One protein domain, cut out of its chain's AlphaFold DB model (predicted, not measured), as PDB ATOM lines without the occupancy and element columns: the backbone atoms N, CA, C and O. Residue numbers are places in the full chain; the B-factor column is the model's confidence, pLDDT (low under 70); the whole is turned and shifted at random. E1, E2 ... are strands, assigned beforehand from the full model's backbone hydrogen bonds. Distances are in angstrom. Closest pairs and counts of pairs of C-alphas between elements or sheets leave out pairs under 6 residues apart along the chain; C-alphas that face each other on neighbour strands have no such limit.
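AT A GLANCE: This is residues 47 to 236 of the 328 residues of an uncharacterized protein of Acholeplasmataceae bacterium (UniProt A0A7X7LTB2). Two strand sandwiches sit side by side, the first made of E1 to E7 and the second of E8 to E14, and each has a sheet of four strands face to face with a sheet of three. The second lobe meets the three-stranded sheet of the first mostly with E8, the edge strand of its own three-stranded sheet, and the link of residues 132 to 136 crosses from lobe to lobe. The sheets run E4 - E3 - E6 - E7 with E1 - E2 - E5, and E11 - E10 - E13 - E14 with E8 - E9 - E12, and each is antiparallel and strongly twisted. The printed part has 190 residues with 14 named strands, E1 to E14 in chain order, and no named helix; the class is all strand. It is compact, with a radius of gyration of the C-alphas of 17.9 A, and spans 54 by 43 by 29 A.

HOW THE PARTS SIT: The sheets form a stack of sheets, three or more sheets face to face in turn. E1, residues 47 to 54, and E2, residues 59 to 66, are a hairpin, with N 48 and O 64 within hydrogen-bond range at 2.8 A. On the other side of E2 is E5, residues 95 to 101, with N 63 and O 97 at 2.9 A. E3, residues 78 to 82, and E4, residues 87 to 91, are a hairpin with N 79 and O 90 at 2.8 A. E6, residues 109 to 117, pairs with E3 through N 80 and O 113 at 2.8 A, and is a hairpin with E7, residues 122 to 131, through N 114 and O 126 at 2.8 A. These two sheets face each other at 9.8 A centre to centre, their best planes 6 degrees apart; the closest C-alphas of E1 and E7 are those of Ala 47 and Leu 125, 5.5 A. E8, residues 137 to 145, and E9, residues 153 to 163, are a hairpin with N 139 and O 161 at 2.8 A, and E9 also pairs with E12, residues 200 to 207, through N 156 and O 203 at 2.8 A. E10, residues 169 to 179, is a hairpin with E11, residues 190 to 194, with N 174 and O 192 at 2.9 A, and E13, residues 212 to 221, is a hairpin with E14, residues 226 to 235, with N 215 and O 232 at 2.8 A. E10 and E13 pair through N 175 and O 216 at 2.8 A. These two sheets face each other at 9.4 A, their best planes 35 degrees apart, and the closest C-alphas of E8 and E14 are those of Gly 138 and Leu 229, 5.1 A. Between the lobes, the closest C-alphas of E5 and E8 are those of Thr 98 and Ser 142, 6.1 A. E1 and E14 are near each other, while E3 and E8 are apart, for instance.

IN THESE COORDINATES: E1 begins at C-alpha 47, (-0.494, 46.398, -41.978), and bends by 56 degrees at residue 50. E6 is 25.9 A long, and E7, 24.8 A, bends by 72 degrees at residue 125. E8 begins at C-alpha 137, (16.926, 25.879, -41.358), and is 25.0 A long. E9 is 31.9 A long, E10 28.6 A and E13 29.4 A. E14, 26.4 A, bends by 57 degrees at residue 229 and ends at C-alpha 235, (16.259, 50.520, -38.882).

THE WHOLE: The two C-alphas farthest apart are those of Gly 119 and Asp 223, 56.8 A. The printed part has no cut. The link from E2 to E3, 11 residues, is long. Mean pLDDT of the printed part is 91.7, and residue 196 is under 70.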
ATOM      1  N   ALA A  47      -1.425  47.367 -42.537       94.00
ATOM      2  CA  ALA A  47      -0.494  46.398 -41.978       94.00
ATOM      3  C   ALA A  47      -0.010  45.450 -43.075       94.00
ATOM      4  O   ALA A  47      -0.800  45.015 -43.913       94.00
ATOM      5  N   THR A  48       1.268  45.086 -43.031       94.00
ATOM      6  CA  THR A  48       1.872  44.104 -43.933       94.00
ATOM      7  C   THR A  48       2.698  43.116 -43.122       94.00
ATOM      8  O   THR A  48       3.567  43.508 -42.351       94.00
ATOM      9  N   LEU A  49       2.435  41.822 -43.302       93.19
ATOM     10  CA  LEU A  49       3.301  40.753 -42.803       93.19
ATOM     11  C   LEU A  49       4.409  40.539 -43.836       93.19
ATOM     12  O   LEU A  49       4.169  39.921 -44.872       93.19
ATOM     13  N   THR A  50       5.588  41.102 -43.589       90.56
ATOM     14  CA  THR A  50       6.716  41.091 -44.535       90.56
ATOM     15  C   THR A  50       7.507  39.786 -44.486       90.56
ATOM     16  O   THR A  50       8.159  39.432 -45.463       90.56
ATOM     17  N   ARG A  51       7.418  39.052 -43.372       90.00
ATOM     18  CA  ARG A  51       8.088  37.765 -43.159       90.00
ATOM     19  C   ARG A  51       7.256  36.892 -42.229       90.00
ATOM     20  O   ARG A  51       6.784  37.389 -41.209       90.00
ATOM     21  N   VAL A  52       7.098  35.610 -42.562       91.88
ATOM     22  CA  VAL A  52       6.491  34.587 -41.696       91.88
ATOM     23  C   VAL A  52       7.204  33.261 -41.937       91.88
ATOM     24  O   VAL A  52       6.951  32.590 -42.933       91.88
ATOM     25  N   GLU A  53       8.071  32.881 -41.004       90.50
ATOM     26  CA  GLU A  53       8.877  31.664 -41.072       90.50
ATOM     27  C   GLU A  53       8.462  30.697 -39.967       90.50
ATOM     28  O   GLU A  53       8.631  30.974 -38.778       90.50
ATOM     29  N   ALA A  54       7.899  29.555 -40.363       91.94
ATOM     30  CA  ALA A  54       7.374  28.556 -39.444       91.94
ATOM     31  C   ALA A  54       8.320  27.362 -39.292       91.94
ATOM     32  O   ALA A  54       8.911  26.874 -40.257       91.94
ATOM     33  N   TYR A  55       8.406  26.871 -38.062       92.31
ATOM     34  CA  TYR A  55       9.150  25.684 -37.659       92.31
ATOM     35  C   TYR A  55       8.230  24.736 -36.887       92.31
ATOM     36  O   TYR A  55       7.021  24.956 -36.789       92.31
ATOM     37  N   ALA A  56       8.781  23.643 -36.354       89.62
ATOM     38  CA  ALA A  56       7.986  22.590 -35.732       89.62
ATOM     39  C   ALA A  56       7.113  23.109 -34.580       89.62
ATOM     40  O   ALA A  56       5.968  22.702 -34.446       89.62
ATOM     41  N   ASN A  57       7.637  24.003 -33.752       91.75
ATOM     42  CA  ASN A  57       6.967  24.475 -32.544       91.75
ATOM     43  C   ASN A  57       7.004  25.996 -32.382       91.75
ATOM     44  O   ASN A  57       6.563  26.500 -31.351       91.75
ATOM     45  N   GLU A  58       7.506  26.729 -33.371       93.25
ATOM     46  CA  GLU A  58       7.642  28.182 -33.305       93.25
ATOM     47  C   GLU A  58       7.375  28.807 -34.675       93.25
ATOM     48  O   GLU A  58       7.522  28.160 -35.714       93.25
ATOM     49  N   VAL A  59       6.970  30.072 -34.676       94.19
ATOM     50  CA  VAL A  59       6.912  30.916 -35.872       94.19
ATOM     51  C   VAL A  59       7.590  32.242 -35.569       94.19
ATOM     52  O   VAL A  59       7.340  32.839 -34.519       94.19
ATOM     53  N   PHE A  60       8.409  32.715 -36.499       93.00
ATOM     54  CA  PHE A  60       9.019  34.040 -36.476       93.00
ATOM     55  C   PHE A  60       8.336  34.899 -37.527       93.00
ATOM     56  O   PHE A  60       8.090  34.438 -38.642       93.00
ATOM     57  N   TYR A  61       8.003  36.138 -37.187       92.81
ATOM     58  CA  TYR A  61       7.351  37.036 -38.127       92.81
ATOM     59  C   TYR A  61       7.868  38.461 -38.009       92.81
ATOM     60  O   TYR A  61       8.277  38.913 -36.939       92.81
ATOM     61  N   GLN A  62       7.796  39.172 -39.129       92.94
ATOM     62  CA  GLN A  62       7.973  40.611 -39.183       92.94
ATOM     63  C   GLN A  62       6.692  41.246 -39.710       92.94
ATOM     64  O   GLN A  62       6.097  40.790 -40.692       92.94
ATOM     65  N   VAL A  63       6.255  42.288 -39.017       93.62
ATOM     66  CA  VAL A  63       5.085  43.079 -39.371       93.62
ATOM     67  C   VAL A  63       5.483  44.540 -39.484       93.62
ATOM     68  O   VAL A  63       6.275  45.039 -38.692       93.62
ATOM     69  N   GLU A  64       4.906  45.219 -40.461       92.44
ATOM     70  CA  GLU A  64       4.987  46.660 -40.627       92.44
ATOM     71  C   GLU A  64       3.578  47.242 -40.554       92.44
ATOM     72  O   GLU A  64       2.694  46.795 -41.289       92.44
ATOM     73  N   VAL A  65       3.352  48.198 -39.650       93.12
ATOM     74  CA  VAL A  65       2.051  48.858 -39.463       93.12
ATOM     75  C   VAL A  65       2.204  50.368 -39.599       93.12
ATOM     76  O   VAL A  65       3.006  50.968 -38.889       93.12
ATOM     77  N   THR A  66       1.407  50.993 -40.459       91.19
ATOM     78  CA  THR A  66       1.359  52.449 -40.631       91.19
ATOM     79  C   THR A  66      -0.036  52.985 -40.324       91.19
ATOM     80  O   THR A  66      -1.047  52.405 -40.722       91.19
ATOM     81  N   ASP A  67      -0.101  54.110 -39.608       88.94
ATOM     82  CA  ASP A  67      -1.355  54.755 -39.203       88.94
ATOM     83  C   ASP A  67      -1.262  56.286 -39.306       88.94
ATOM     84  O   ASP A  67      -1.090  56.997 -38.317       88.94
ATOM     85  N   GLN A  68      -1.326  56.798 -40.538       84.56
ATOM     86  CA  GLN A  68      -1.063  58.209 -40.852       84.56
ATOM     87  C   GLN A  68      -1.967  59.194 -40.099       84.56
ATOM     88  O   GLN A  68      -1.506  60.262 -39.701       84.56
ATOM     89  N   ASP A  69      -3.233  58.831 -39.900       85.56
ATOM     90  CA  ASP A  69      -4.238  59.725 -39.325       85.56
ATOM     91  C   ASP A  69      -4.576  59.361 -37.866       85.56
ATOM     92  O   ASP A  69      -5.563  59.860 -37.324       85.56
ATOM     93  N   ASN A  70      -3.747  58.523 -37.221       86.44
ATOM     94  CA  ASN A  70      -3.944  58.014 -35.856       86.44
ATOM     95  C   ASN A  70      -5.353  57.428 -35.651       86.44
ATOM     96  O   ASN A  70      -6.054  57.753 -34.688       86.44
ATOM     97  N   ALA A  71      -5.802  56.617 -36.609       89.81
ATOM     98  CA  ALA A  71      -7.116  55.993 -36.588       89.81
ATOM     99  C   ALA A  71      -7.194  54.810 -35.609       89.81
ATOM    100  O   ALA A  71      -8.295  54.452 -35.182       89.81
ATOM    101  N   ILE A  72      -6.063  54.185 -35.270       91.69
ATOM    102  CA  ILE A  72      -5.993  53.081 -34.315       91.69
ATOM    103  C   ILE A  72      -6.173  53.619 -32.895       91.69
ATOM    104  O   ILE A  72      -5.458  54.514 -32.443       91.69
ATOM    105  N   LEU A  73      -7.096  53.020 -32.138       92.25
ATOM    106  CA  LEU A  73      -7.232  53.304 -30.717       92.25
ATOM    107  C   LEU A  73      -5.979  52.829 -29.958       92.25
ATOM    108  O   LEU A  73      -5.586  51.663 -30.108       92.25
ATOM    109  N   PRO A  74      -5.368  53.678 -29.107       90.19
ATOM    110  CA  PRO A  74      -4.157  53.323 -28.374       90.19
ATOM    111  C   PRO A  74      -4.289  52.007 -27.595       90.19
ATOM    112  O   PRO A  74      -5.277  51.783 -26.895       90.19
ATOM    113  N   GLY A  75      -3.281  51.138 -27.714       91.56
ATOM    114  CA  GLY A  75      -3.219  49.848 -27.015       91.56
ATOM    115  C   GLY A  75      -4.088  48.733 -27.607       91.56
ATOM    116  O   GLY A  75      -4.178  47.662 -27.009       91.56
ATOM    117  N   THR A  76      -4.731  48.953 -28.758       96.06
ATOM    118  CA  THR A  76      -5.592  47.936 -29.395       96.06
ATOM    119  C   THR A  76      -4.911  47.149 -30.514       96.06
ATOM    120  O   THR A  76      -5.423  46.098 -30.900       96.06
ATOM    121  N   LEU A  77      -3.768  47.630 -31.015       96.31
ATOM    122  CA  LEU A  77      -2.990  46.964 -32.055       96.31
ATOM    123  C   LEU A  77      -2.312  45.701 -31.499       96.31
ATOM    124  O   LEU A  77      -1.612  45.738 -30.485       96.31
ATOM    125  N   LYS A  78      -2.537  44.565 -32.161       97.31
ATOM    126  CA  LYS A  78      -2.020  43.261 -31.732       97.31
ATOM    127  C   LYS A  78      -1.850  42.276 -32.880       97.31
ATOM    128  O   LYS A  78      -2.587  42.310 -33.867       97.31
ATOM    129  N   ALA A  79      -0.912  41.351 -32.711       97.38
ATOM    130  CA  ALA A  79      -0.863  40.107 -33.463       97.38
ATOM    131  C   ALA A  79      -1.718  39.060 -32.747       97.38
ATOM    132  O   ALA A  79      -1.590  38.858 -31.541       97.38
ATOM    133  N   VAL A  80      -2.565  38.376 -33.504       97.38
ATOM    134  CA  VAL A  80      -3.400  37.272 -33.042       97.38
ATOM    135  C   VAL A  80      -3.000  36.031 -33.821       97.38
ATOM    136  O   VAL A  80      -3.148  35.992 -35.043       97.38
ATOM    137  N   LEU A  81      -2.488  35.025 -33.119       97.50
ATOM    138  CA  LEU A  81      -2.218  33.707 -33.670       97.50
ATOM    139  C   LEU A  81      -3.339  32.754 -33.272       97.50
ATOM    140  O   LEU A  81      -3.619  32.598 -32.088       97.50
ATOM    141  N   GLU A  82      -3.948  32.084 -34.242       95.94
ATOM    142  CA  GLU A  82      -5.061  31.167 -33.992       95.94
ATOM    143  C   GLU A  82      -4.945  29.859 -34.784       95.94
ATOM    144  O   GLU A  82      -4.415  29.814 -35.898       95.94
ATOM    145  N   ASN A  83      -5.483  28.785 -34.208       92.38
ATOM    146  CA  ASN A  83      -5.856  27.560 -34.911       92.38
ATOM    147  C   ASN A  83      -7.269  27.121 -34.473       92.38
ATOM    148  O   ASN A  83      -8.004  27.872 -33.842       92.38
ATOM    149  N   GLN A  84      -7.677  25.892 -34.800       87.12
ATOM    150  CA  GLN A  84      -9.017  25.389 -34.451       87.12
ATOM    151  C   GLN A  84      -9.274  25.230 -32.937       87.12
ATOM    152  O   GLN A  84     -10.419  25.017 -32.542       87.12
ATOM    153  N   LEU A  85      -8.234  25.256 -32.100       89.38
ATOM    154  CA  LEU A  85      -8.282  24.896 -30.679       89.38
ATOM    155  C   LEU A  85      -7.735  25.980 -29.745       89.38
ATOM    156  O   LEU A  85      -8.066  25.961 -28.561       89.38
ATOM    157  N   GLU A  86      -6.878  26.875 -30.233       90.38
ATOM    158  CA  GLU A  86      -6.202  27.876 -29.414       90.38
ATOM    159  C   GLU A  86      -6.048  29.210 -30.142       90.38
ATOM    160  O   GLU A  86      -5.966  29.267 -31.371       90.38
ATOM    161  N   GLN A  87      -5.991  30.273 -29.344       94.50
ATOM    162  CA  GLN A  87      -5.730  31.636 -29.774       94.50
ATOM    163  C   GLN A  87      -4.759  32.273 -28.776       94.50
ATOM    164  O   GLN A  87      -4.959  32.175 -27.564       94.50
ATOM    165  N   VAL A  88      -3.716  32.917 -29.287       95.00
ATOM    166  CA  VAL A  88      -2.707  33.644 -28.512       95.00
ATOM    167  C   VAL A  88      -2.587  35.048 -29.090       95.00
ATOM    168  O   VAL A  88      -2.663  35.232 -30.303       95.00
ATOM    169  N   GLU A  89      -2.417  36.045 -28.228       95.06
ATOM    170  CA  GLU A  89      -2.330  37.447 -28.633       95.06
ATOM    171  C   GLU A  89      -1.065  38.096 -28.075       95.06
ATOM    172  O   GLU A  89      -0.686  37.838 -26.932       95.06
ATOM    173  N   THR A  90      -0.461  38.978 -28.867       94.50
ATOM    174  CA  THR A  90       0.698  39.788 -28.479       94.50
ATOM    175  C   THR A  90       0.461  41.228 -28.913       94.50
ATOM    176  O   THR A  90       0.114  41.475 -30.069       94.50
ATOM    177  N   SER A  91       0.636  42.181 -27.997       95.00
ATOM    178  CA  SER A  91       0.555  43.612 -28.306       95.00
ATOM    179  C   SER A  91       1.620  44.022 -29.320       95.00
ATOM    180  O   SER A  91       2.718  43.468 -29.338       95.00
ATOM    181  N   LEU A  92       1.284  44.995 -30.158       93.25
ATOM    182  CA  LEU A  92       2.171  45.557 -31.167       93.25
ATOM    183  C   LEU A  92       2.088  47.083 -31.134       93.25
ATOM    184  O   LEU A  92       1.036  47.641 -30.819       93.25
ATOM    185  N   ASP A  93       3.170  47.722 -31.555       89.94
ATOM    186  CA  ASP A  93       3.225  49.156 -31.822       89.94
ATOM    187  C   ASP A  93       3.227  49.421 -33.335       89.94
ATOM    188  O   ASP A  93       3.487  48.524 -34.146       89.94
ATOM    189  N   CYS A  94       2.911  50.659 -33.730       90.31
ATOM    190  CA  CYS A  94       3.077  51.087 -35.119       90.31
ATOM    191  C   CYS A  94       4.562  51.087 -35.514       90.31
ATOM    192  O   CYS A  94       5.448  51.299 -34.689       90.31
ATOM    193  N   GLY A  95       4.820  50.906 -36.803       88.00
ATOM    194  CA  GLY A  95       6.143  50.715 -37.380       88.00
ATOM    195  C   GLY A  95       6.481  49.250 -37.613       88.00
ATOM    196  O   GLY A  95       5.597  48.395 -37.728       88.00
ATOM    197  N   ARG A  96       7.778  48.965 -37.751       88.75
ATOM    198  CA  ARG A  96       8.286  47.627 -38.065       88.75
ATOM    199  C   ARG A  96       8.664  46.869 -36.794       88.75
ATOM    200  O   ARG A  96       9.560  47.281 -36.068       88.75
ATOM    201  N   THR A  97       8.024  45.726 -36.572       89.00
ATOM    202  CA  THR A  97       8.249  44.858 -35.409       89.00
ATOM    203  C   THR A  97       8.616  43.445 -35.858       89.00
ATOM    204  O   THR A  97       7.958  42.886 -36.736       89.00
ATOM    205  N   THR A  98       9.630  42.850 -35.225       90.31
ATOM    206  CA  THR A  98       9.977  41.424 -35.362       90.31
ATOM    207  C   THR A  98       9.618  40.711 -34.065       90.31
ATOM    208  O   THR A  98       9.982  41.181 -32.988       90.31
ATOM    209  N   ALA A  99       8.905  39.593 -34.151       90.12
ATOM    210  CA  ALA A  99       8.466  38.842 -32.982       90.12
ATOM    211  C   ALA A  99       8.287  37.350 -33.304       90.12
ATOM    212  O   ALA A  99       8.509  36.895 -34.427       90.12
ATOM    213  N   SER A 100       7.895  36.572 -32.293       92.56
ATOM    214  CA  SER A 100       7.662  35.137 -32.437       92.56
ATOM    215  C   SER A 100       6.511  34.639 -31.572       92.56
ATOM    216  O   SER A 100       6.182  35.239 -30.548       92.56
ATOM    217  N   PHE A 101       5.926  33.515 -31.979       93.88
ATOM    218  CA  PHE A 101       5.107  32.681 -31.106       93.88
ATOM    219  C   PHE A 101       5.784  31.325 -30.948       93.88
ATOM    220  O   PHE A 101       6.168  30.708 -31.941       93.88
ATOM    221  N   ALA A 102       5.893  30.860 -29.708       91.94
ATOM    222  CA  ALA A 102       6.506  29.585 -29.362       91.94
ATOM    223  C   ALA A 102       5.483  28.589 -28.797       91.94
ATOM    224  O   ALA A 102       4.327  28.937 -28.550       91.94
ATOM    225  N   ASN A 103       5.927  27.354 -28.546       91.94
ATOM    226  CA  ASN A 103       5.110  26.248 -28.024       91.94
ATOM    227  C   ASN A 103       3.925  25.855 -28.923       91.94
ATOM    228  O   ASN A 103       2.912  25.339 -28.447       91.94
ATOM    229  N   LEU A 104       4.058  26.076 -30.227       93.25
ATOM    230  CA  LEU A 104       3.091  25.642 -31.222       93.25
ATOM    231  C   LEU A 104       3.126  24.121 -31.372       93.25
ATOM    232  O   LEU A 104       4.143  23.458 -31.153       93.25
ATOM    233  N   LYS A 105       2.001  23.544 -31.783       93.62
ATOM    234  CA  LYS A 105       1.934  22.122 -32.120       93.62
ATOM    235  C   LYS A 105       2.559  21.909 -33.488       93.62
ATOM    236  O   LYS A 105       2.221  22.618 -34.431       93.62
ATOM    237  N   ALA A 106       3.405  20.894 -33.615       93.19
ATOM    238  CA  ALA A 106       3.980  20.510 -34.899       93.19
ATOM    239  C   ALA A 106       2.923  20.027 -35.892       93.19
ATOM    240  O   ALA A 106       1.881  19.493 -35.505       93.19
ATOM    241  N   ASN A 107       3.213  20.197 -37.186       94.06
ATOM    242  CA  ASN A 107       2.373  19.744 -38.294       94.06
ATOM    243  C   ASN A 107       0.936  20.297 -38.232       94.06
ATOM    244  O   ASN A 107      -0.018  19.613 -38.604       94.06
ATOM    245  N   THR A 108       0.775  21.529 -37.749       94.94
ATOM    246  CA  THR A 108      -0.519  22.162 -37.479       94.94
ATOM    247  C   THR A 108      -0.663  23.444 -38.296       94.94
ATOM    248  O   THR A 108       0.280  24.221 -38.432       94.94
ATOM    249  N   MET A 109      -1.851  23.654 -38.869       97.06
ATOM    250  CA  MET A 109      -2.186  24.895 -39.569       97.06
ATOM    251  C   MET A 109      -2.520  25.990 -38.561       97.06
ATOM    252  O   MET A 109      -3.385  25.793 -37.704       97.06
ATOM    253  N   TYR A 110      -1.879  27.139 -38.723       96.94
ATOM    254  CA  TYR A 110      -2.141  28.352 -37.964       96.94
ATOM    255  C   TYR A 110      -2.442  29.516 -38.908       96.94
ATOM    256  O   TYR A 110      -2.047  29.524 -40.077       96.94
ATOM    257  N   GLN A 111      -3.129  30.520 -38.379       97.50
ATOM    258  CA  GLN A 111      -3.285  31.823 -39.004       97.50
ATOM    259  C   GLN A 111      -2.733  32.882 -38.058       97.50
ATOM    260  O   GLN A 111      -3.105  32.912 -36.888       97.50
ATOM    261  N   ILE A 112      -1.884  33.767 -38.573       97.56
ATOM    262  CA  ILE A 112      -1.528  35.011 -37.893       97.56
ATOM    263  C   ILE A 112      -2.333  36.149 -38.519       97.56
ATOM    264  O   ILE A 112      -2.416  36.266 -39.744       97.56
ATOM    265  N   ALA A 113      -2.954  36.970 -37.681       97.44
ATOM    266  CA  ALA A 113      -3.704  38.148 -38.077       97.44
ATOM    267  C   ALA A 113      -3.226  39.369 -37.290       97.44
ATOM    268  O   ALA A 113      -3.050  39.307 -36.079       97.44
ATOM    269  N   ILE A 114      -3.054  40.490 -37.981       97.50
ATOM    270  CA  ILE A 114      -2.807  41.787 -37.357       97.50
ATOM    271  C   ILE A 114      -4.155  42.461 -37.176       97.50
ATOM    272  O   ILE A 114      -4.904  42.616 -38.145       97.50
ATOM    273  N   MET A 115      -4.482  42.811 -35.937       96.88
ATOM    274  CA  MET A 115      -5.776  43.364 -35.570       96.88
ATOM    275  C   MET A 115      -5.623  44.685 -34.829       96.88
ATOM    276  O   MET A 115      -4.695  44.843 -34.043       96.88
ATOM    277  N   ALA A 116      -6.551  45.607 -35.059       96.06
ATOM    278  CA  ALA A 116      -6.618  46.892 -34.368       96.06
ATOM    279  C   ALA A 116      -8.072  47.365 -34.261       96.06
ATOM    280  O   ALA A 116      -8.893  47.020 -35.111       96.06
ATOM    281  N   ASP A 117      -8.397  48.155 -33.238       94.62
ATOM    282  CA  ASP A 117      -9.708  48.803 -33.123       94.62
ATOM    283  C   ASP A 117      -9.623  50.240 -33.642       94.62
ATOM    284  O   ASP A 117      -8.744  51.002 -33.240       94.62
ATOM    285  N   LYS A 118     -10.554  50.614 -34.520       90.62
ATOM    286  CA  LYS A 118     -10.668  51.966 -35.098       90.62
ATOM    287  C   LYS A 118     -11.891  52.737 -34.584       90.62
ATOM    288  O   LYS A 118     -12.346  53.686 -35.218       90.62
ATOM    289  N   GLY A 119     -12.491  52.283 -33.481       87.94
ATOM    290  CA  GLY A 119     -13.717  52.827 -32.886       87.94
ATOM    291  C   GLY A 119     -14.989  52.016 -33.156       87.94
ATOM    292  O   GLY A 119     -16.064  52.418 -32.707       87.94
ATOM    293  N   PHE A 120     -14.892  50.883 -33.859       87.94
ATOM    294  CA  PHE A 120     -16.030  50.014 -34.203       87.94
ATOM    295  C   PHE A 120     -15.802  48.541 -33.826       87.94
ATOM    296  O   PHE A 120     -16.568  47.669 -34.239       87.94
ATOM    297  N   GLY A 121     -14.784  48.271 -33.009       90.06
ATOM    298  CA  GLY A 121     -14.343  46.933 -32.643       90.06
ATOM    299  C   GLY A 121     -13.090  46.513 -33.408       90.06
ATOM    300  O   GLY A 121     -12.595  47.220 -34.285       90.06
ATOM    301  N   LEU A 122     -12.569  45.338 -33.052       92.94
ATOM    302  CA  LEU A 122     -11.343  44.808 -33.641       92.94
ATOM    303  C   LEU A 122     -11.551  44.442 -35.110       92.94
ATOM    304  O   LEU A 122     -12.326  43.545 -35.448       92.94
ATOM    305  N   GLU A 123     -10.787  45.094 -35.971       94.06
ATOM    306  CA  GLU A 123     -10.719  44.821 -37.394       94.06
ATOM    307  C   GLU A 123      -9.406  44.125 -37.743       94.06
ATOM    308  O   GLU A 123      -8.369  44.349 -37.121       94.06
ATOM    309  N   LYS A 124      -9.451  43.275 -38.768       95.31
ATOM    310  CA  LYS A 124      -8.279  42.592 -39.314       95.31
ATOM    311  C   LYS A 124      -7.633  43.479 -40.376       95.31
ATOM    312  O   LYS A 124      -8.251  43.736 -41.405       95.31
ATOM    313  N   LEU A 125      -6.397  43.904 -40.132       94.88
ATOM    314  CA  LEU A 125      -5.609  44.728 -41.051       94.88
ATOM    315  C   LEU A 125      -4.824  43.872 -42.053       94.88
ATOM    316  O   LEU A 125      -4.746  44.207 -43.229       94.88
ATOM    317  N   ALA A 126      -4.282  42.742 -41.592       95.94
ATOM    318  CA  ALA A 126      -3.555  41.778 -42.412       95.94
ATOM    319  C   ALA A 126      -3.706  40.367 -41.844       95.94
ATOM    320  O   ALA A 126      -3.961  40.194 -40.652       95.94
ATOM    321  N   SER A 127      -3.516  39.348 -42.678       96.69
ATOM    322  CA  SER A 127      -3.381  37.974 -42.195       96.69
ATOM    323  C   SER A 127      -2.692  37.073 -43.198       96.69
ATOM    324  O   SER A 127      -2.873  37.245 -44.401       96.69
ATOM    325  N   THR A 128      -2.015  36.048 -42.693       96.62
ATOM    326  CA  THR A 128      -1.549  34.925 -43.502       96.62
ATOM    327  C   THR A 128      -1.723  33.609 -42.752       96.62
ATOM    328  O   THR A 128      -1.844  33.585 -41.525       96.62
ATOM    329  N   GLN A 129      -1.756  32.514 -43.503       96.06
ATOM    330  CA  GLN A 129      -1.785  31.161 -42.963       96.06
ATOM    331  C   GLN A 129      -0.447  30.486 -43.207       96.06
ATOM    332  O   GLN A 129       0.181  30.683 -44.243       96.06
ATOM    333  N   PHE A 130      -0.040  29.654 -42.261       93.81
ATOM    334  CA  PHE A 130       1.169  28.858 -42.366       93.81
ATOM    335  C   PHE A 130       0.969  27.516 -41.669       93.81
ATOM    336  O   PHE A 130       0.027  27.317 -40.896       93.81
ATOM    337  N   LYS A 131       1.868  26.580 -41.957       94.38
ATOM    338  CA  LYS A 131       1.894  25.271 -41.322       94.38
ATOM    339  C   LYS A 131       3.185  25.130 -40.539       94.38
ATOM    340  O   LYS A 131       4.251  25.384 -41.086       94.38
ATOM    341  N   THR A 132       3.095  24.716 -39.283       93.69
ATOM    342  CA  THR A 132       4.287  24.324 -38.529       93.69
ATOM    343  C   THR A 132       4.835  23.024 -39.097       93.69
ATOM    344  O   THR A 132       4.108  22.041 -39.248       93.69
ATOM    345  N   GLU A 133       6.120  22.982 -39.413       90.31
ATOM    346  CA  GLU A 133       6.779  21.780 -39.916       90.31
ATOM    347  C   GLU A 133       8.222  21.707 -39.426       90.31
ATOM    348  O   GLU A 133       8.890  22.721 -39.241       90.31
ATOM    349  N   SER A 134       8.691  20.488 -39.158       88.00
ATOM    350  CA  SER A 134      10.098  20.266 -38.839       88.00
ATOM    351  C   SER A 134      10.881  20.279 -40.141       88.00
ATOM    352  O   SER A 134      10.757  19.346 -40.934       88.00
ATOM    353  N   ARG A 135      11.686  21.317 -40.339       88.12
ATOM    354  CA  ARG A 135      12.579  21.471 -41.486       88.12
ATOM    355  C   ARG A 135      13.920  21.997 -41.014       88.12
ATOM    356  O   ARG A 135      13.955  22.793 -40.075       88.12
ATOM    357  N   VAL A 136      14.989  21.545 -41.659       89.44
ATOM    358  CA  VAL A 136      16.318  22.115 -41.449       89.44
ATOM    359  C   VAL A 136      16.304  23.578 -41.878       89.44
ATOM    360  O   VAL A 136      15.707  23.917 -42.901       89.44
ATOM    361  N   GLY A 137      16.901  24.451 -41.073       89.88
ATOM    362  CA  GLY A 137      16.926  25.879 -41.358       89.88
ATOM    363  C   GLY A 137      17.385  26.725 -40.181       89.88
ATOM    364  O   GLY A 137      17.868  26.223 -39.166       89.88
ATOM    365  N   GLY A 138      17.206  28.031 -40.324       90.12
ATOM    366  CA  GLY A 138      17.505  28.998 -39.287       90.12
ATOM    367  C   GLY A 138      16.676  30.265 -39.448       90.12
ATOM    368  O   GLY A 138      16.114  30.521 -40.506       90.12
ATOM    369  N   ALA A 139      16.553  31.040 -38.382       91.75
ATOM    370  CA  ALA A 139      15.815  32.289 -38.375       91.75
ATOM    371  C   ALA A 139      16.474  33.307 -37.451       91.75
ATOM    372  O   ALA A 139      16.923  32.989 -36.351       91.75
ATOM    373  N   ILE A 140      16.458  34.562 -37.875       93.19
ATOM    374  CA  ILE A 140      16.739  35.720 -37.045       93.19
ATOM    375  C   ILE A 140      15.460  36.002 -36.257       93.19
ATOM    376  O   ILE A 140      14.443  36.416 -36.825       93.19
ATOM    377  N   ARG A 141      15.494  35.702 -34.958       89.88
ATOM    378  CA  ARG A 141      14.348  35.746 -34.042       89.88
ATOM    379  C   ARG A 141      14.061  37.151 -33.538       89.88
ATOM    380  O   ARG A 141      12.901  37.502 -33.334       89.88
ATOM    381  N   SER A 142      15.108  37.912 -33.251       91.06
ATOM    382  CA  SER A 142      14.984  39.200 -32.579       91.06
ATOM    383  C   SER A 142      16.177  40.093 -32.864       91.06
ATOM    384  O   SER A 142      17.288  39.608 -33.058       91.06
ATOM    385  N   GLN A 143      15.937  41.393 -32.782       92.88
ATOM    386  CA  GLN A 143      16.938  42.443 -32.767       92.88
ATOM    387  C   GLN A 143      16.638  43.336 -31.565       92.88
ATOM    388  O   GLN A 143      15.602  43.997 -31.521       92.88
ATOM    389  N   THR A 144      17.499  43.293 -30.553       93.56
ATOM    390  CA  THR A 144      17.303  44.051 -29.312       93.56
ATOM    391  C   THR A 144      18.399  45.088 -29.200       93.56
ATOM    392  O   THR A 144      19.569  44.725 -29.169       93.56
ATOM    393  N   LEU A 145      18.031  46.367 -29.134       94.75
ATOM    394  CA  LEU A 145      18.985  47.427 -28.825       94.75
ATOM    395  C   LEU A 145      19.461  47.257 -27.377       94.75
ATOM    396  O   LEU A 145      18.633  47.211 -26.463       94.75
ATOM    397  N   ILE A 146      20.773  47.139 -27.179       96.62
ATOM    398  CA  ILE A 146      21.383  46.933 -25.856       96.62
ATOM    399  C   ILE A 146      22.245  48.115 -25.401       96.62
ATOM    400  O   ILE A 146      22.464  48.264 -24.198       96.62
ATOM    401  N   SER A 147      22.683  48.976 -26.323       95.12
ATOM    402  CA  SER A 147      23.295  50.264 -25.991       95.12
ATOM    403  C   SER A 147      22.229  51.346 -25.732       95.12
ATOM    404  O   SER A 147      21.085  51.223 -26.184       95.12
ATOM    405  N   PRO A 148      22.566  52.430 -25.013       93.19
ATOM    406  CA  PRO A 148      21.719  53.616 -24.941       93.19
ATOM    407  C   PRO A 148      21.415  54.192 -26.340       93.19
ATOM    408  O   PRO A 148      22.314  54.265 -27.181       93.19
ATOM    409  N   PRO A 149      20.171  54.632 -26.607       87.75
ATOM    410  CA  PRO A 149      19.761  55.116 -27.926       87.75
ATOM    411  C   PRO A 149      20.364  56.479 -28.294       87.75
ATOM    412  O   PRO A 149      20.209  56.908 -29.433       87.75
ATOM    413  N   GLU A 150      21.012  57.175 -27.354       84.12
ATOM    414  CA  GLU A 150      21.705  58.442 -27.611       84.12
ATOM    415  C   GLU A 150      23.181  58.263 -28.005       84.12
ATOM    416  O   GLU A 150      23.863  59.251 -28.280       84.12
ATOM    417  N   GLU A 151      23.710  57.035 -28.005       88.44
ATOM    418  CA  GLU A 151      25.092  56.789 -28.420       88.44
ATOM    419  C   GLU A 151      25.261  56.948 -29.934       88.44
ATOM    420  O   GLU A 151      24.365  56.640 -30.719       88.44
ATOM    421  N   TRP A 152      26.434  57.429 -30.352       85.62
ATOM    422  CA  TRP A 152      26.784  57.615 -31.766       85.62
ATOM    423  C   TRP A 152      26.846  56.294 -32.541       85.62
ATOM    424  O   TRP A 152      26.562  56.241 -33.739       85.62
ATOM    425  N   GLU A 153      27.225  55.232 -31.841       92.00
ATOM    426  CA  GLU A 153      27.295  53.869 -32.334       92.00
ATOM    427  C   GLU A 153      26.443  52.995 -31.423       92.00
ATOM    428  O   GLU A 153      26.518  53.094 -30.203       92.00
ATOM    429  N   LEU A 154      25.612  52.157 -32.028       95.31
ATOM    430  CA  LEU A 154      24.675  51.297 -31.337       95.31
ATOM    431  C   LEU A 154      25.168  49.857 -31.311       95.31
ATOM    432  O   LEU A 154      25.834  49.378 -32.236       95.31
ATOM    433  N   GLU A 155      24.749  49.152 -30.268       97.19
ATOM    434  CA  GLU A 155      24.938  47.719 -30.123       97.19
ATOM    435  C   GLU A 155      23.588  47.004 -30.103       97.19
ATOM    436  O   GLU A 155      22.656  47.405 -29.397       97.19
ATOM    437  N   TYR A 156      23.494  45.914 -30.861       97.06
ATOM    438  CA  TYR A 156      22.309  45.068 -30.936       97.06
ATOM    439  C   TYR A 156      22.635  43.632 -30.544       97.06
ATOM    440  O   TYR A 156      23.574  43.037 -31.069       97.06
ATOM    441  N   ASP A 157      21.800  43.050 -29.689       96.69
ATOM    442  CA  ASP A 157      21.733  41.607 -29.481       96.69
ATOM    443  C   ASP A 157      20.775  40.991 -30.509       96.69
ATOM    444  O   ASP A 157      19.556  41.227 -30.493       96.69
ATOM    445  N   ILE A 158      21.344  40.218 -31.431       96.25
ATOM    446  CA  ILE A 158      20.625  39.509 -32.483       96.25
ATOM    447  C   ILE A 158      20.376  38.079 -32.031       96.25
ATOM    448  O   ILE A 158      21.287  37.258 -31.955       96.25
ATOM    449  N   GLY A 159      19.109  37.768 -31.775       94.62
ATOM    450  CA  GLY A 159      18.678  36.420 -31.429       94.62
ATOM    451  C   GLY A 159      18.567  35.551 -32.673       94.62
ATOM    452  O   GLY A 159      17.926  35.938 -33.651       94.62
ATOM    453  N   LEU A 160      19.130  34.351 -32.606       94.12
ATOM    454  CA  LEU A 160      19.142  33.362 -33.673       94.12
ATOM    455  C   LEU A 160      18.422  32.087 -33.226       94.12
ATOM    456  O   LEU A 160      18.455  31.689 -32.060       94.12
ATOM    457  N   PHE A 161      17.779  31.436 -34.183       91.69
ATOM    458  CA  PHE A 161      17.222  30.099 -34.068       91.69
ATOM    459  C   PHE A 161      17.850  29.248 -35.165       91.69
ATOM    460  O   PHE A 161      17.754  29.621 -36.327       91.69
ATOM    461  N   ILE A 162      18.464  28.122 -34.813       91.38
ATOM    462  CA  ILE A 162      19.031  27.163 -35.766       91.38
ATOM    463  C   ILE A 162      18.423  25.794 -35.480       91.38
ATOM    464  O   ILE A 162      18.448  25.324 -34.342       91.38
ATOM    465  N   HIS A 163      17.908  25.144 -36.518       89.19
ATOM    466  CA  HIS A 163      17.430  23.769 -36.457       89.19
ATOM    467  C   HIS A 163      18.159  22.941 -37.508       89.19
ATOM    468  O   HIS A 163      17.800  22.963 -38.681       89.19
ATOM    469  N   ASP A 164      19.180  22.206 -37.072       90.19
ATOM    470  CA  ASP A 164      19.969  21.316 -37.928       90.19
ATOM    471  C   ASP A 164      20.253  19.970 -37.226       90.19
ATOM    472  O   ASP A 164      21.376  19.686 -36.803       90.19
ATOM    473  N   PRO A 165      19.218  19.132 -37.017       87.31
ATOM    474  CA  PRO A 165      19.348  17.870 -36.289       87.31
ATOM    475  C   PRO A 165      20.238  16.836 -36.989       87.31
ATOM    476  O   PRO A 165      20.746  15.935 -36.322       87.31
ATOM    477  N   GLU A 166      20.410  16.939 -38.310       89.75
ATOM    478  CA  GLU A 166      21.198  15.999 -39.115       89.75
ATOM    479  C   GLU A 166      22.590  16.542 -39.478       89.75
ATOM    480  O   GLU A 166      23.364  15.838 -40.126       89.75
ATOM    481  N   SER A 167      22.947  17.742 -38.997       90.94
ATOM    482  CA  SER A 167      24.224  18.407 -39.298       90.94
ATOM    483  C   SER A 167      24.451  18.581 -40.808       90.94
ATOM    484  O   SER A 167      25.531  18.288 -41.332       90.94
ATOM    485  N   GLU A 168      23.406  19.025 -41.513       92.31
ATOM    486  CA  GLU A 168      23.444  19.355 -42.939       92.31
ATOM    487  C   GLU A 168      24.391  20.525 -43.230       92.31
ATOM    488  O   GLU A 168      25.007  20.560 -44.302       92.31
ATOM    489  N   PHE A 169      24.529  21.469 -42.292       93.06
ATOM    490  CA  PHE A 169      25.402  22.624 -42.444       93.06
ATOM    491  C   PHE A 169      26.791  22.347 -41.865       93.06
ATOM    492  O   PHE A 169      26.964  21.994 -40.700       93.06
ATOM    493  N   GLN A 170      27.808  22.561 -42.694       93.25
ATOM    494  CA  GLN A 170      29.203  22.596 -42.275       93.25
ATOM    495  C   GLN A 170      29.512  23.879 -41.491       93.25
ATOM    496  O   GLN A 170      30.307  23.859 -40.553       93.25
ATOM    497  N   GLU A 171      28.909  24.995 -41.899       93.94
ATOM    498  CA  GLU A 171      29.122  26.306 -41.296       93.94
ATOM    499  C   GLU A 171      27.861  27.156 -41.431       93.94
ATOM    500  O   GLU A 171      27.170  27.094 -42.446       93.94
ATOM    501  N   ILE A 172      27.584  27.968 -40.414       95.19
ATOM    502  CA  ILE A 172      26.502  28.951 -40.422       95.19
ATOM    503  C   ILE A 172      27.124  30.324 -40.211       95.19
ATOM    504  O   ILE A 172      28.004  30.489 -39.362       95.19
ATOM    505  N   ARG A 173      26.685  31.310 -40.991       96.69
ATOM    506  CA  ARG A 173      27.164  32.689 -40.911       96.69
ATOM    507  C   ARG A 173      26.003  33.660 -40.815       96.69
ATOM    508  O   ARG A 173      24.977  33.479 -41.463       96.69
ATOM    509  N   LEU A 174      26.200  34.718 -40.040       97.25
ATOM    510  CA  LEU A 174      25.382  35.918 -40.115       97.25
ATOM    511  C   LEU A 174      26.163  36.972 -40.891       97.25
ATOM    512  O   LEU A 174      27.207  37.441 -40.435       97.25
ATOM    513  N   LEU A 175      25.653  37.342 -42.058       97.25
ATOM    514  CA  LEU A 175      26.110  38.510 -42.788       97.25
ATOM    515  C   LEU A 175      25.315  39.727 -42.320       97.25
ATOM    516  O   LEU A 175      24.089  39.652 -42.214       97.25
ATOM    517  N   TYR A 176      25.982  40.851 -42.091       96.94
ATOM    518  CA  TYR A 176      25.320  42.112 -41.773       96.94
ATOM    519  C   TYR A 176      25.935  43.280 -42.536       96.94
ATOM    520  O   TYR A 176      27.120  43.270 -42.850       96.94
ATOM    521  N   GLY A 177      25.129  44.291 -42.831       94.88
ATOM    522  CA  GLY A 177      25.590  45.507 -43.489       94.88
ATOM    523  C   GLY A 177      24.662  46.684 -43.224       94.88
ATOM    524  O   GLY A 177      23.490  46.509 -42.876       94.88
ATOM    525  N   VAL A 178      25.201  47.890 -43.374       92.88
ATOM    526  CA  VAL A 178      24.491  49.148 -43.120       92.88
ATOM    527  C   VAL A 178      24.005  49.734 -44.444       92.88
ATOM    528  O   VAL A 178      24.763  49.811 -45.403       92.88
ATOM    529  N   ILE A 179      22.735  50.133 -44.492       89.38
ATOM    530  CA  ILE A 179      22.095  50.808 -45.624       89.38
ATOM    531  C   ILE A 179      21.971  52.285 -45.267       89.38
ATOM    532  O   ILE A 179      21.120  52.656 -44.449       89.38
ATOM    533  N   TYR A 180      22.780  53.137 -45.892       83.81
ATOM    534  CA  TYR A 180      22.630  54.578 -45.716       83.81
ATOM    535  C   TYR A 180      21.475  55.113 -46.577       83.81
ATOM    536  O   TYR A 180      21.307  54.669 -47.716       83.81
ATOM    537  N   PRO A 181      20.678  56.092 -46.107       73.94
ATOM    538  CA  PRO A 181      19.455  56.473 -46.822       73.94
ATOM    539  C   PRO A 181      19.692  57.131 -48.194       73.94
ATOM    540  O   PRO A 181      18.780  57.185 -49.015       73.94
ATOM    541  N   SER A 182      20.905  57.624 -48.464       70.56
ATOM    542  CA  SER A 182      21.311  58.198 -49.757       70.56
ATOM    543  C   SER A 182      22.163  57.258 -50.619       70.56
ATOM    544  O   SER A 182      22.656  57.678 -51.666       70.56
ATOM    545  N   GLU A 183      22.407  56.025 -50.177       71.00
ATOM    546  CA  GLU A 183      23.294  55.093 -50.869       71.00
ATOM    547  C   GLU A 183      22.558  54.333 -51.976       71.00
ATOM    548  O   GLU A 183      21.486  53.766 -51.777       71.00
ATOM    549  N   THR A 184      23.147  54.335 -53.171       70.62
ATOM    550  CA  THR A 184      22.650  53.587 -54.337       70.62
ATOM    551  C   THR A 184      23.516  52.379 -54.675       70.62
ATOM    552  O   THR A 184      23.166  51.601 -55.563       70.62
ATOM    553  N   GLU A 185      24.665  52.253 -54.014       75.94
ATOM    554  CA  GLU A 185      25.597  51.147 -54.199       75.94
ATOM    555  C   GLU A 185      25.129  49.899 -53.429       75.94
ATOM    556  O   GLU A 185      24.346  49.998 -52.481       75.94
ATOM    557  N   PRO A 186      25.581  48.699 -53.831       78.88
ATOM    558  CA  PRO A 186      25.322  47.486 -53.071       78.88
ATOM    559  C   PRO A 186      25.895  47.581 -51.654       78.88
ATOM    560  O   PRO A 186      27.044  47.977 -51.465       78.88
ATOM    561  N   VAL A 187      25.109  47.130 -50.677       86.38
ATOM    562  CA  VAL A 187      25.505  47.085 -49.264       86.38
ATOM    563  C   VAL A 187      26.767  46.243 -49.098       86.38
ATOM    564  O   VAL A 187      26.796  45.070 -49.486       86.38
ATOM    565  N   VAL A 188      27.801  46.825 -48.491       89.25
ATOM    566  CA  VAL A 188      28.990  46.077 -48.071       89.25
ATOM    567  C   VAL A 188      28.624  45.256 -46.839       89.25
ATOM    568  O   VAL A 188      28.179  45.803 -45.834       89.25
ATOM    569  N   MET A 189      28.799  43.938 -46.940       93.75
ATOM    570  CA  MET A 189      28.431  43.001 -45.883       93.75
ATOM    571  C   MET A 189      29.676  42.509 -45.143       93.75
ATOM    572  O   MET A 189      30.634  42.037 -45.758       93.75
ATOM    573  N   GLU A 190      29.629  42.571 -43.821       94.44
ATOM    574  CA  GLU A 190      30.536  41.889 -42.906       94.44
ATOM    575  C   GLU A 190      29.955  40.524 -42.519       94.44
ATOM    576  O   GLU A 190      28.753  40.296 -42.644       94.44
ATOM    577  N   SER A 191      30.799  39.591 -42.072       95.06
ATOM    578  CA  SER A 191      30.388  38.215 -41.768       95.06
ATOM    579  C   SER A 191      30.837  37.770 -40.383       95.06
ATOM    580  O   SER A 191      32.017  37.898 -40.048       95.06
ATOM    581  N   LEU A 192      29.934  37.136 -39.639       94.81
ATOM    582  CA  LEU A 192      30.207  36.462 -38.373       94.81
ATOM    583  C   LEU A 192      29.931  34.970 -38.518       94.81
ATOM    584  O   LEU A 192      28.869  34.583 -39.003       94.81
ATOM    585  N   VAL A 193      30.865  34.129 -38.079       94.44
ATOM    586  CA  VAL A 193      30.636  32.681 -37.982       94.44
ATOM    587  C   VAL A 193      29.824  32.397 -36.722       94.44
ATOM    588  O   VAL A 193      30.167  32.880 -35.645       94.44
ATOM    589  N   ILE A 194      28.760  31.612 -36.867       93.75
ATOM    590  CA  ILE A 194      27.839  31.241 -35.793       93.75
ATOM    591  C   ILE A 194      28.190  29.836 -35.315       93.75
ATOM    592  O   ILE A 194      28.167  28.885 -36.101       93.75
ATOM    593  N   ASN A 195      28.505  29.677 -34.028       83.69
ATOM    594  CA  ASN A 195      28.686  28.340 -33.470       83.69
ATOM    595  C   ASN A 195      27.319  27.694 -33.228       83.69
ATOM    596  O   ASN A 195      26.350  28.366 -32.895       83.69
ATOM    597  N   ALA A 196      27.240  26.364 -33.306       68.75
ATOM    598  CA  ALA A 196      25.976  25.629 -33.158       68.75
ATOM    599  C   ALA A 196      25.265  25.821 -31.796       68.75
ATOM    600  O   ALA A 196      24.097  25.470 -31.659       68.75
ATOM    601  N   VAL A 197      25.965  26.344 -30.783       76.00
ATOM    602  CA  VAL A 197      25.401  26.666 -29.459       76.00
ATOM    603  C   VAL A 197      24.993  28.132 -29.320       76.00
ATOM    604  O   VAL A 197      24.335  28.484 -28.341       76.00
ATOM    605  N   ASP A 198      25.381  28.983 -30.270       81.81
ATOM    606  CA  ASP A 198      25.118  30.410 -30.208       81.81
ATOM    607  C   ASP A 198      23.662  30.660 -30.591       81.81
ATOM    608  O   ASP A 198      23.239  30.491 -31.733       81.81
ATOM    609  N   THR A 199      22.873  31.082 -29.610       87.75
ATOM    610  CA  THR A 199      21.494  31.538 -29.831       87.75
ATOM    611  C   THR A 199      21.408  33.050 -29.997       87.75
ATOM    612  O   THR A 199      20.315  33.582 -30.183       87.75
ATOM    613  N   GLN A 200      22.533  33.750 -29.841       93.69
ATOM    614  CA  GLN A 200      22.639  35.204 -29.796       93.69
ATOM    615  C   GLN A 200      24.009  35.651 -30.303       93.69
ATOM    616  O   GLN A 200      25.014  35.002 -30.007       93.69
ATOM    617  N   VAL A 201      24.047  36.773 -31.020       95.25
ATOM    618  CA  VAL A 201      25.282  37.452 -31.425       95.25
ATOM    619  C   VAL A 201      25.150  38.956 -31.253       95.25
ATOM    620  O   VAL A 201      24.087  39.525 -31.491       95.25
ATOM    621  N   ILE A 202      26.246  39.603 -30.861       96.00
ATOM    622  CA  ILE A 202      26.291  41.056 -30.707       96.00
ATOM    623  C   ILE A 202      26.775  41.672 -32.015       96.00
ATOM    624  O   ILE A 202      27.869  41.358 -32.484       96.00
ATOM    625  N   LEU A 203      25.967  42.566 -32.575       96.19
ATOM    626  CA  LEU A 203      26.400  43.508 -33.598       96.19
ATOM    627  C   LEU A 203      26.775  44.814 -32.910       96.19
ATOM    628  O   LEU A 203      25.937  45.409 -32.237       96.19
ATOM    629  N   ALA A 204      28.018  45.247 -33.077       93.56
ATOM    630  CA  ALA A 204      28.526  46.490 -32.513       93.56
ATOM    631  C   ALA A 204      28.823  47.506 -33.620       93.56
ATOM    632  O   ALA A 204      28.854  47.151 -34.798       93.56
ATOM    633  N   GLN A 205      29.080  48.755 -33.225       92.62
ATOM    634  CA  GLN A 205      29.484  49.836 -34.133       92.62
ATOM    635  C   GLN A 205      28.443  50.132 -35.227       92.62
ATOM    636  O   GLN A 205      28.787  50.527 -36.339       92.62
ATOM    637  N   ILE A 206      27.153  49.942 -34.924       94.50
ATOM    638  CA  ILE A 206      26.076  50.273 -35.859       94.50
ATOM    639  C   ILE A 206      25.831  51.788 -35.811       94.50
ATOM    640  O   ILE A 206      25.432  52.288 -34.762       94.50
ATOM    641  N   PRO A 207      26.020  52.549 -36.903       90.25
ATOM    642  CA  PRO A 207      25.905  54.008 -36.856       90.25
ATOM    643  C   PRO A 207      24.492  54.474 -36.478       90.25
ATOM    644  O   PRO A 207      23.516  54.045 -37.090       90.25
ATOM    645  N   ASN A 208      24.366  55.397 -35.523       87.94
ATOM    646  CA  ASN A 208      23.073  55.926 -35.078       87.94
ATOM    647  C   ASN A 208      22.595  57.132 -35.908       87.94
ATOM    648  O   ASN A 208      22.385  58.223 -35.387       87.94
ATOM    649  N   TYR A 209      22.454  56.951 -37.222       80.44
ATOM    650  CA  TYR A 209      22.115  58.044 -38.147       80.44
ATOM    651  C   TYR A 209      20.977  57.673 -39.095       80.44
ATOM    652  O   TYR A 209      21.109  57.782 -40.315       80.44
ATOM    653  N   ASN A 210      19.859  57.202 -38.535       84.50
ATOM    654  CA  ASN A 210      18.667  56.815 -39.300       84.50
ATOM    655  C   ASN A 210      18.955  55.772 -40.401       84.50
ATOM    656  O   ASN A 210      18.342  55.795 -41.469       84.50
ATOM    657  N   VAL A 211      19.897  54.856 -40.160       86.88
ATOM    658  CA  VAL A 211      20.332  53.869 -41.157       86.88
ATOM    659  C   VAL A 211      19.470  52.610 -41.120       86.88
ATOM    660  O   VAL A 211      18.892  52.240 -40.093       86.88
ATOM    661  N   GLY A 212      19.396  51.919 -42.255       90.25
ATOM    662  CA  GLY A 212      18.927  50.540 -42.299       90.25
ATOM    663  C   GLY A 212      20.050  49.576 -41.924       90.25
ATOM    664  O   GLY A 212      21.216  49.830 -42.205       90.25
ATOM    665  N   VAL A 213      19.705  48.442 -41.333       94.00
ATOM    666  CA  VAL A 213      20.626  47.333 -41.077       94.00
ATOM    667  C   VAL A 213      20.053  46.099 -41.752       94.00
ATOM    668  O   VAL A 213      18.943  45.669 -41.425       94.00
ATOM    669  N   LYS A 214      20.794  45.551 -42.718       94.81
ATOM    670  CA  LYS A 214      20.444  44.311 -43.410       94.81
ATOM    671  C   LYS A 214      21.187  43.149 -42.776       94.81
ATOM    672  O   LYS A 214      22.402  43.209 -42.633       94.81
ATOM    673  N   LEU A 215      20.460  42.082 -42.474       96.06
ATOM    674  CA  LEU A 215      20.969  40.817 -41.973       96.06
ATOM    675  C   LEU A 215      20.605  39.688 -42.939       96.06
ATOM    676  O   LEU A 215      19.473  39.626 -43.424       96.06
ATOM    677  N   ILE A 216      21.551  38.784 -43.182       96.44
ATOM    678  CA  ILE A 216      21.353  37.548 -43.945       96.44
ATOM    679  C   ILE A 216      21.964  36.411 -43.135       96.44
ATOM    680  O   ILE A 216      23.165  36.401 -42.880       96.44
ATOM    681  N   LEU A 217      21.139  35.459 -42.718       95.88
ATOM    682  CA  LEU A 217      21.597  34.230 -42.089       95.88
ATOM    683  C   LEU A 217      21.750  33.172 -43.182       95.88
ATOM    684  O   LEU A 217      20.785  32.858 -43.875       95.88
ATOM    685  N   GLU A 218      22.945  32.615 -43.336       96.12
ATOM    686  CA  GLU A 218      23.249  31.618 -44.364       96.12
ATOM    687  C   GLU A 218      23.909  30.371 -43.772       96.12
ATOM    688  O   GLU A 218      24.624  30.434 -42.772       96.12
ATOM    689  N   GLY A 219      23.659  29.225 -44.401       94.69
ATOM    690  CA  GLY A 219      24.270  27.944 -44.074       94.69
ATOM    691  C   GLY A 219      25.003  27.382 -45.286       94.69
ATOM    692  O   GLY A 219      24.445  27.320 -46.380       94.69
ATOM    693  N   SER A 220      26.249  26.959 -45.093       95.44
ATOM    694  CA  SER A 220      27.046  26.258 -46.101       95.44
ATOM    695  C   SER A 220      26.966  24.756 -45.868       95.44
ATOM    696  O   SER A 220      27.246  24.281 -44.769       95.44
ATOM    697  N   ARG A 221      26.590  23.999 -46.895       94.00
ATOM    698  CA  ARG A 221      26.512  22.533 -46.872       94.00
ATOM    699  C   ARG A 221      27.863  21.890 -47.174       94.00
ATOM    700  O   ARG A 221      28.787  22.531 -47.669       94.00
ATOM    701  N   TRP A 222      27.971  20.585 -46.924       92.00
ATOM    702  CA  TRP A 222      29.189  19.794 -47.165       92.00
ATOM    703  C   TRP A 222      29.652  19.740 -48.632       92.00
ATOM    704  O   TRP A 222      30.804  19.401 -48.904       92.00
ATOM    705  N   ASP A 223      28.775  20.059 -49.580       93.38
ATOM    706  CA  ASP A 223      29.077  20.190 -51.009       93.38
ATOM    707  C   ASP A 223      29.458  21.626 -51.427       93.38
ATOM    708  O   ASP A 223      29.745  21.870 -52.601       93.38
ATOM    709  N   ASN A 224      29.561  22.546 -50.461       89.88
ATOM    710  CA  ASN A 224      29.752  23.991 -50.619       89.88
ATOM    711  C   ASN A 224      28.553  24.734 -51.235       89.88
ATOM    712  O   ASN A 224      28.710  25.877 -51.672       89.88
ATOM    713  N   GLU A 225      27.364  24.127 -51.285       94.81
ATOM    714  CA  GLU A 225      26.139  24.881 -51.554       94.81
ATOM    715  C   GLU A 225      25.871  25.847 -50.389       94.81
ATOM    716  O   GLU A 225      25.843  25.437 -49.228       94.81
ATOM    717  N   VAL A 226      25.670  27.129 -50.700       94.44
ATOM    718  CA  VAL A 226      25.273  28.150 -49.723       94.44
ATOM    719  C   VAL A 226      23.776  28.385 -49.849       94.44
ATOM    720  O   VAL A 226      23.276  28.699 -50.931       94.44
ATOM    721  N   VAL A 227      23.066  28.242 -48.734       94.06
ATOM    722  CA  VAL A 227      21.620  28.433 -48.647       94.06
ATOM    723  C   VAL A 227      21.333  29.597 -47.709       94.06
ATOM    724  O   VAL A 227      21.801  29.616 -46.572       94.06
ATOM    725  N   ILE A 228      20.532  30.556 -48.175       94.75
ATOM    726  CA  ILE A 228      19.983  31.608 -47.317       94.75
ATOM    727  C   ILE A 228      18.925  30.962 -46.426       94.75
ATOM    728  O   ILE A 228      17.925  30.435 -46.915       94.75
ATOM    729  N   LEU A 229      19.178  30.979 -45.123       92.56
ATOM    730  CA  LEU A 229      18.264  30.468 -44.111       92.56
ATOM    731  C   LEU A 229      17.202  31.510 -43.785       92.56
ATOM    732  O   LEU A 229      16.043  31.154 -43.590       92.56
ATOM    733  N   ASP A 230      17.603  32.784 -43.735       92.69
ATOM    734  CA  ASP A 230      16.711  33.884 -43.401       92.69
ATOM    735  C   ASP A 230      17.283  35.263 -43.764       92.69
ATOM    736  O   ASP A 230      18.499  35.454 -43.804       92.69
ATOM    737  N   GLU A 231      16.403  36.248 -43.955       93.06
ATOM    738  CA  GLU A 231      16.765  37.654 -44.161       93.06
ATOM    739  C   GLU A 231      15.943  38.568 -43.245       93.06
ATOM    740  O   GLU A 231      14.745  38.370 -43.022       93.06
ATOM    741  N   LEU A 232      16.583  39.615 -42.724       92.25
ATOM    742  CA  LEU A 232      15.920  40.629 -41.913       92.25
ATOM    743  C   LEU A 232      16.501  42.006 -42.211       92.25
ATOM    744  O   LEU A 232      17.711  42.194 -42.158       92.25
ATOM    745  N   THR A 233      15.632  42.992 -42.429       91.69
ATOM    746  CA  THR A 233      16.034  44.404 -42.449       91.69
ATOM    747  C   THR A 233      15.289  45.170 -41.368       91.69
ATOM    748  O   THR A 233      14.052  45.149 -41.321       91.69
ATOM    749  N   PHE A 234      16.034  45.881 -40.527       90.56
ATOM    750  CA  PHE A 234      15.505  46.805 -39.522       90.56
ATOM    751  C   PHE A 234      16.167  48.181 -39.654       90.56
ATOM    752  O   PHE A 234      17.056  48.355 -40.483       90.56
ATOM    753  N   TYR A 235      15.710  49.163 -38.880       89.06
ATOM    754  CA  TYR A 235      16.259  50.520 -38.882       89.06
ATOM    755  C   TYR A 235      16.697  50.900 -37.469       89.06
ATOM    756  O   TYR A 235      16.044  50.501 -36.501       89.06
ATOM    757  N   THR A 236      17.786  51.658 -37.346       89.62
ATOM    758  CA  THR A 236      18.203  52.247 -36.063       89.62
ATOM    759  C   THR A 236      17.161  53.243 -35.583       89.62
ATOM    760  O   THR A 236      16.577  53.873 -36.451       89.62
TER     761      THR A 236